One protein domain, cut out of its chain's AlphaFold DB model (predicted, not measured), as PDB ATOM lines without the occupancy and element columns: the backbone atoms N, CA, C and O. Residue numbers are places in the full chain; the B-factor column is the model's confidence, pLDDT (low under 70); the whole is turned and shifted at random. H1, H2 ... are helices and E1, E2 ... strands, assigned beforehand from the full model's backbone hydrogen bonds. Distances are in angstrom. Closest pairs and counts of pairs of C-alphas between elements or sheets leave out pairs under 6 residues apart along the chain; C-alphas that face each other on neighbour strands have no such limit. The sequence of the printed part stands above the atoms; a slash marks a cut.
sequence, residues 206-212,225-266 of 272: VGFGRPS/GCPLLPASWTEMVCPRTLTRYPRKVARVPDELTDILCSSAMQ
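AT A GLANCE: This is residues 206 to 212 and 225 to 266 of the 272 residues of the protein "EXOSC1 domain-containing protein" of Hymenolepis diminuta (UniProt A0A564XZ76). A small meander sheet of three short antiparallel strands, E1, E2 and E3, has a single helix, H1, beside its E1 edge, and H1 only grazes the sheet. The link from E3 runs outward past the E1 edge to the start of H1, the last named element, and H1 itself folds back toward the E1 edge of the sheet. The printed part has 49 residues with three named strands and one named helix, in the order E1, E2, E3, H1; the class is mixed, with 22 residues in named elements, under half. The whole is compact, with a radius of gyration of the C-alphas of 10.0 A and spans of 30 by 25 by 15 A.

HOW THE PARTS SIT: The sheet is a meander, each strand the antiparallel neighbour of the one before: E1, residues 229 to 232, E2, residues 235 to 237, and E3, residues 244 to 246. E1 and E2 form a hairpin at 143 degrees, with N 229 and O 237 at 2.8 A, within hydrogen-bond range. E2 and E3 form a hairpin at 150 degrees, with N 245 and O 236 at 2.8 A. H1, residues 254 to 265, is on the sheet but only grazes it, with residues 257 to 264; the closest C-alphas of E1 and H1, those of Leu 229 and Leu 260, are 6.6 A apart. In H1 every O i to N i+4 pair is within hydrogen-bond range.

IN THESE COORDINATES: E1 begins at C-alpha 229 (-1.291, 12.049, 27.741) and is 9.2 A long; E2 measures 6.6 A and E3 6.7 A. H1 runs 16.8 A and ends at C-alpha 265 (-4.549, 12.722, 17.133).

THE WHOLE: The C-alphas of Ser 212 and Pro 253, the two farthest apart, are 30.6 A apart. Residues 213 to 224 are not printed; C-alphas 212 and 225 are 8.7 A apart across this cut. No link is long. The model's pLDDT is under 70 at residues 210 to 212, 225 and 264 to 266.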
ATOM      1  N   VAL A 206       6.774  14.628  29.248       90.31
ATOM      2  CA  VAL A 206       6.519  13.841  28.042       90.31
ATOM      3  C   VAL A 206       6.986  12.422  28.303       90.31
ATOM      4  O   VAL A 206       8.173  12.168  28.507       90.31
ATOM      5  N   GLY A 207       6.033  11.499  28.326       87.19
ATOM      6  CA  GLY A 207       6.293  10.072  28.407       87.19
ATOM      7  C   GLY A 207       6.023   9.420  27.064       87.19
ATOM      8  O   GLY A 207       5.082   9.802  26.367       87.19
ATOM      9  N   PHE A 208       6.812   8.409  26.725       84.62
ATOM     10  CA  PHE A 208       6.596   7.633  25.509       84.62
ATOM     11  C   PHE A 208       6.033   6.247  25.835       84.62
ATOM     12  O   PHE A 208       6.361   5.624  26.855       84.62
ATOM     13  N   GLY A 209       5.150   5.761  24.960       73.56
ATOM     14  CA  GLY A 209       4.698   4.371  24.963       73.56
ATOM     15  C   GLY A 209       5.861   3.390  24.766       73.56
ATOM     16  O   GLY A 209       6.959   3.770  24.359       73.56
ATOM     17  N   ARG A 210       5.641   2.100  25.057       66.88
ATOM     18  CA  ARG A 210       6.694   1.088  24.878       66.88
ATOM     19  C   ARG A 210       7.115   1.021  23.398       66.88
ATOM     20  O   ARG A 210       6.228   0.929  22.543       66.88
ATOM     21  N   PRO A 211       8.424   1.027  23.083       53.53
ATOM     22  CA  PRO A 211       8.889   0.596  21.774       53.53
ATOM     23  C   PRO A 211       8.643  -0.912  21.627       53.53
ATOM     24  O   PRO A 211       8.764  -1.670  22.593       53.53
ATOM     25  N   SER A 212       8.254  -1.339  20.427       48.66
ATOM     26  CA  SER A 212       7.947  -2.738  20.127       48.66
ATOM     27  C   SER A 212       9.240  -3.562  20.137       48.66
ATOM     28  O   SER A 212       9.971  -3.579  19.156       48.66
ATOM     29  N   GLY A 225       6.505   4.505  20.269       65.25
ATOM     30  CA  GLY A 225       6.965   5.860  20.585       65.25
ATOM     31  C   GLY A 225       5.870   6.930  20.629       65.25
ATOM     32  O   GLY A 225       6.173   8.107  20.490       65.25
ATOM     33  N   CYS A 226       4.604   6.549  20.807       74.50
ATOM     34  CA  CYS A 226       3.512   7.513  20.859       74.50
ATOM     35  C   CYS A 226       3.628   8.389  22.121       74.50
ATOM     36  O   CYS A 226       3.811   7.808  23.201       74.50
ATOM     37  N   PRO A 227       3.490   9.729  22.035       84.94
ATOM     38  CA  PRO A 227       3.434  10.565  23.228       84.94
ATOM     39  C   PRO A 227       2.197  10.187  24.048       84.94
ATOM     40  O   PRO A 227       1.099  10.007  23.514       84.94
ATOM     41  N   LEU A 228       2.397   9.981  25.346       87.94
ATOM     42  CA  LEU A 228       1.329   9.678  26.291       87.94
ATOM     43  C   LEU A 228       0.711  10.979  26.810       87.94
ATOM     44  O   LEU A 228       1.402  11.984  26.959       87.94
ATOM     45  N   LEU A 229      -0.574  10.927  27.149       89.75
ATOM     46  CA  LEU A 229      -1.291  12.049  27.741       89.75
ATOM     47  C   LEU A 229      -1.286  11.947  29.272       89.75
ATOM     48  O   LEU A 229      -1.429  10.839  29.808       89.75
ATOM     49  N   PRO A 230      -1.132  13.066  29.997       91.25
ATOM     50  CA  PRO A 230      -1.254  13.075  31.448       91.25
ATOM     51  C   PRO A 230      -2.709  12.777  31.842       91.25
ATOM     52  O   PRO A 230      -3.609  13.541  31.516       91.25
ATOM     53  N   ALA A 231      -2.952  11.657  32.529       89.38
ATOM     54  CA  ALA A 231      -4.297  11.286  32.987       89.38
ATOM     55  C   ALA A 231      -4.490  11.581  34.479       89.38
ATOM     56  O   ALA A 231      -5.557  12.005  34.913       89.38
ATOM     57  N   SER A 232      -3.458  11.330  35.281       91.38
ATOM     58  CA  SER A 232      -3.435  11.634  36.708       91.38
ATOM     59  C   SER A 232      -2.001  11.893  37.162       91.38
ATOM     60  O   SER A 232      -1.056  11.762  36.390       91.38
ATOM     61  N   TRP A 233      -1.814  12.204  38.443       89.44
ATOM     62  CA  TRP A 233      -0.492  12.457  39.024       89.44
ATOM     63  C   TRP A 233       0.412  11.210  39.011       89.44
ATOM     64  O   TRP A 233       1.631  11.313  39.171       89.44
ATOM     65  N   THR A 234      -0.174  10.020  38.853       91.50
ATOM     66  CA  THR A 234       0.529   8.732  38.901       91.50
ATOM     67  C   THR A 234       0.430   7.926  37.611       91.50
ATOM     68  O   THR A 234       1.047   6.864  37.521       91.50
ATOM     69  N   GLU A 235      -0.332   8.389  36.621       92.06
ATOM     70  CA  GLU A 235      -0.599   7.629  35.403       92.06
ATOM     71  C   GLU A 235      -0.647   8.530  34.169       92.06
ATOM     72  O   GLU A 235      -1.276   9.590  34.165       92.06
ATOM     73  N   MET A 236      -0.038   8.052  33.088       91.44
ATOM     74  CA  MET A 236      -0.230   8.579  31.739       91.44
ATOM     75  C   MET A 236      -1.004   7.564  30.904       91.44
ATOM     76  O   MET A 236      -0.851   6.357  31.090       91.44
ATOM     77  N   VAL A 237      -1.819   8.032  29.968       90.00
ATOM     78  CA  VAL A 237      -2.631   7.182  29.096       90.00
ATOM     79  C   VAL A 237      -2.160   7.295  27.654       90.00
ATOM     80  O   VAL A 237      -1.829   8.377  27.175       90.00
ATOM     81  N   CYS A 238      -2.102   6.170  26.948       85.62
ATOM     82  CA  CYS A 238      -1.891   6.199  25.508       85.62
ATOM     83  C   CYS A 238      -3.207   6.580  24.816       85.62
ATOM     84  O   CYS A 238      -4.190   5.863  24.990       85.62
ATOM     85  N   PRO A 239      -3.245   7.639  23.997       83.62
ATOM     86  CA  PRO A 239      -4.477   8.069  23.335       83.62
ATOM     87  C   PRO A 239      -5.016   7.045  22.328       83.62
ATOM     88  O   PRO A 239      -6.221   6.954  22.138       83.62
ATOM     89  N   ARG A 240      -4.138   6.238  21.715       79.75
ATOM     90  CA  ARG A 240      -4.521   5.236  20.703       79.75
ATOM     91  C   ARG A 240      -5.058   3.937  21.301       79.75
ATOM     92  O   ARG A 240      -6.029   3.384  20.810       79.75
ATOM     93  N   THR A 241      -4.400   3.427  22.341       79.50
ATOM     94  CA  THR A 241      -4.726   2.114  22.935       79.50
ATOM     95  C   THR A 241      -5.516   2.225  24.233       79.50
ATOM     96  O   THR A 241      -5.885   1.205  24.807       79.50
ATOM     97  N   LEU A 242      -5.681   3.446  24.756       83.31
ATOM     98  CA  LEU A 242      -6.242   3.752  26.077       83.31
ATOM     99  C   LEU A 242      -5.544   3.026  27.240       83.31
ATOM    100  O   LEU A 242      -6.010   3.044  28.379       83.31
ATOM    101  N   THR A 243      -4.381   2.424  26.980       85.06
ATOM    102  CA  THR A 243      -3.603   1.720  27.993       85.06
ATOM    103  C   THR A 243      -2.967   2.730  28.937       85.06
ATOM    104  O   THR A 243      -2.329   3.696  28.502       85.06
ATOM    105  N   ARG A 244      -3.120   2.485  30.238       88.94
ATOM    106  CA  ARG A 244      -2.546   3.305  31.302       88.94
ATOM    107  C   ARG A 244      -1.156   2.820  31.681       88.94
ATOM    108  O   ARG A 244      -0.896   1.625  31.806       88.94
ATOM    109  N   TYR A 245      -0.263   3.773  31.884       90.00
ATOM    110  CA  TYR A 245       1.123   3.551  32.238       90.00
ATOM    111  C   TYR A 245       1.452   4.317  33.518       90.00
ATOM    112  O   TYR A 245       1.279   5.536  33.546       90.00
ATOM    113  N   PRO A 246       1.997   3.652  34.549       92.69
ATOM    114  CA  PRO A 246       2.393   4.339  35.767       92.69
ATOM    115  C   PRO A 246       3.576   5.263  35.472       92.69
ATOM    116  O   PRO A 246       4.552   4.821  34.852       92.69
ATOM    117  N   ARG A 247       3.465   6.533  35.868       93.69
ATOM    118  CA  ARG A 247       4.511   7.568  35.809       93.69
ATOM    119  C   ARG A 247       4.260   8.597  36.899       93.69
ATOM    120  O   ARG A 247       3.117   8.874  37.228       93.69
ATOM    121  N   LYS A 248       5.303   9.230  37.433       93.88
ATOM    122  CA  LYS A 248       5.122  10.431  38.252       93.88
ATOM    123  C   LYS A 248       4.934  11.610  37.307       93.88
ATOM    124  O   LYS A 248       5.918  12.142  36.809       93.88
ATOM    125  N   VAL A 249       3.693  11.982  37.044       94.56
ATOM    126  CA  VAL A 249       3.354  13.019  36.066       94.56
ATOM    127  C   VAL A 249       3.530  14.395  36.700       94.56
ATOM    128  O   VAL A 249       3.097  14.614  37.832       94.56
ATOM    129  N   ALA A 250       4.199  15.304  35.992       93.62
ATOM    130  CA  ALA A 250       4.291  16.700  36.401       93.62
ATOM    131  C   ALA A 250       2.963  17.413  36.135       93.62
ATOM    132  O   ALA A 250       2.344  17.214  35.089       93.62
ATOM    133  N   ARG A 251       2.553  18.304  37.037       90.94
ATOM    134  CA  ARG A 251       1.483  19.256  36.740       90.94
ATOM    135  C   ARG A 251       2.000  20.271  35.719       90.94
ATOM    136  O   ARG A 251       2.860  21.090  36.041       90.94
ATOM    137  N   VAL A 252       1.489  20.186  34.497       83.12
ATOM    138  CA  VAL A 252       1.812  21.089  33.385       83.12
ATOM    139  C   VAL A 252       0.651  22.059  33.136       83.12
ATOM    140  O   VAL A 252      -0.484  21.705  33.453       83.12
ATOM    141  N   PRO A 253       0.910  23.274  32.613       83.75
ATOM    142  CA  PRO A 253      -0.144  24.177  32.150       83.75
ATOM    143  C   PRO A 253      -0.997  23.547  31.042       83.75
ATOM    144  O   PRO A 253      -0.486  22.747  30.252       83.75
ATOM    145  N   ASP A 254      -2.262  23.960  30.959       80.69
ATOM    146  CA  ASP A 254      -3.256  23.378  30.045       80.69
ATOM    147  C   ASP A 254      -2.830  23.488  28.566       80.69
ATOM    148  O   ASP A 254      -2.990  22.536  27.804       80.69
ATOM    149  N   GLU A 255      -2.126  24.559  28.188       83.75
ATOM    150  CA  GLU A 255      -1.578  24.758  26.835       83.75
ATOM    151  C   GLU A 255      -0.710  23.581  26.352       83.75
ATOM    152  O   GLU A 255      -0.829  23.123  25.216       83.75
ATOM    153  N   LEU A 256       0.156  23.045  27.221       76.38
ATOM    154  CA  LEU A 256       0.992  21.892  26.872       76.38
ATOM    155  C   LEU A 256       0.159  20.617  26.749       76.38
ATOM    156  O   LEU A 256       0.480  19.755  25.930       76.38
ATOM    157  N   THR A 257      -0.904  20.486  27.544       78.50
ATOM    158  CA  THR A 257      -1.802  19.331  27.445       78.50
ATOM    159  C   THR A 257      -2.578  19.338  26.133       78.50
ATOM    160  O   THR A 257      -2.668  18.293  25.491       78.50
ATOM    161  N   ASP A 258      -3.016  20.506  25.665       78.94
ATOM    162  CA  ASP A 258      -3.730  20.665  24.395       78.94
ATOM    163  C   ASP A 258      -2.829  20.368  23.188       78.94
ATOM    164  O   ASP A 258      -3.237  19.695  22.235       78.94
ATOM    165  N   ILE A 259      -1.562  20.790  23.243       82.19
ATOM    166  CA  ILE A 259      -0.559  20.462  22.217       82.19
ATOM    167  C   ILE A 259      -0.298  18.948  22.169       82.19
ATOM    168  O   ILE A 259      -0.231  18.348  21.092       82.19
ATOM    169  N   LEU A 260      -0.173  18.289  23.323       77.19
ATOM    170  CA  LEU A 260       0.013  16.835  23.375       77.19
ATOM    171  C   LEU A 260      -1.226  16.083  22.869       77.19
ATOM    172  O   LEU A 260      -1.093  15.107  22.132       77.19
ATOM    173  N   CYS A 261      -2.424  16.557  23.211       74.62
ATOM    174  CA  CYS A 261      -3.683  16.002  22.722       74.62
ATOM    175  C   CYS A 261      -3.809  16.141  21.200       74.62
ATOM    176  O   CYS A 261      -4.100  15.159  20.518       74.62
ATOM    177  N   SER A 262      -3.545  17.331  20.656       77.31
ATOM    178  CA  SER A 262      -3.633  17.589  19.213       77.31
ATOM    179  C   SER A 262      -2.594  16.797  18.412       77.31
ATOM    180  O   SER A 262      -2.951  16.124  17.443       77.31
ATOM    181  N   SER A 263      -1.331  16.785  18.848       71.50
ATOM    182  CA  SER A 263      -0.255  16.030  18.186       71.50
ATOM    183  C   SER A 263      -0.473  14.516  18.211       71.50
ATOM    184  O   SER A 263      -0.138  13.824  17.249       71.50
ATOM    185  N   ALA A 264      -1.084  13.980  19.269       65.50
ATOM    186  CA  ALA A 264      -1.378  12.558  19.349       65.50
ATOM    187  C   ALA A 264      -2.518  12.099  18.419       65.50
ATOM    188  O   ALA A 264      -2.556  10.923  18.052       65.50
ATOM    189  N   MET A 265      -3.421  13.008  18.032       62.38
ATOM    190  CA  MET A 265      -4.549  12.722  17.133       62.38
ATOM    191  C   MET A 265      -4.207  12.912  15.648       62.38
ATOM    192  O   MET A 265      -4.888  12.356  14.794       62.38
ATOM    193  N   GLN A 266      -3.131  13.635  15.317       60.41
ATOM    194  CA  GLN A 266      -2.704  13.897  13.930       60.41
ATOM    195  C   GLN A 266      -1.887  12.752  13.289       60.41
ATOM    196  O   GLN A 266      -1.460  12.855  12.144       60.41
TER     197      GLN A 266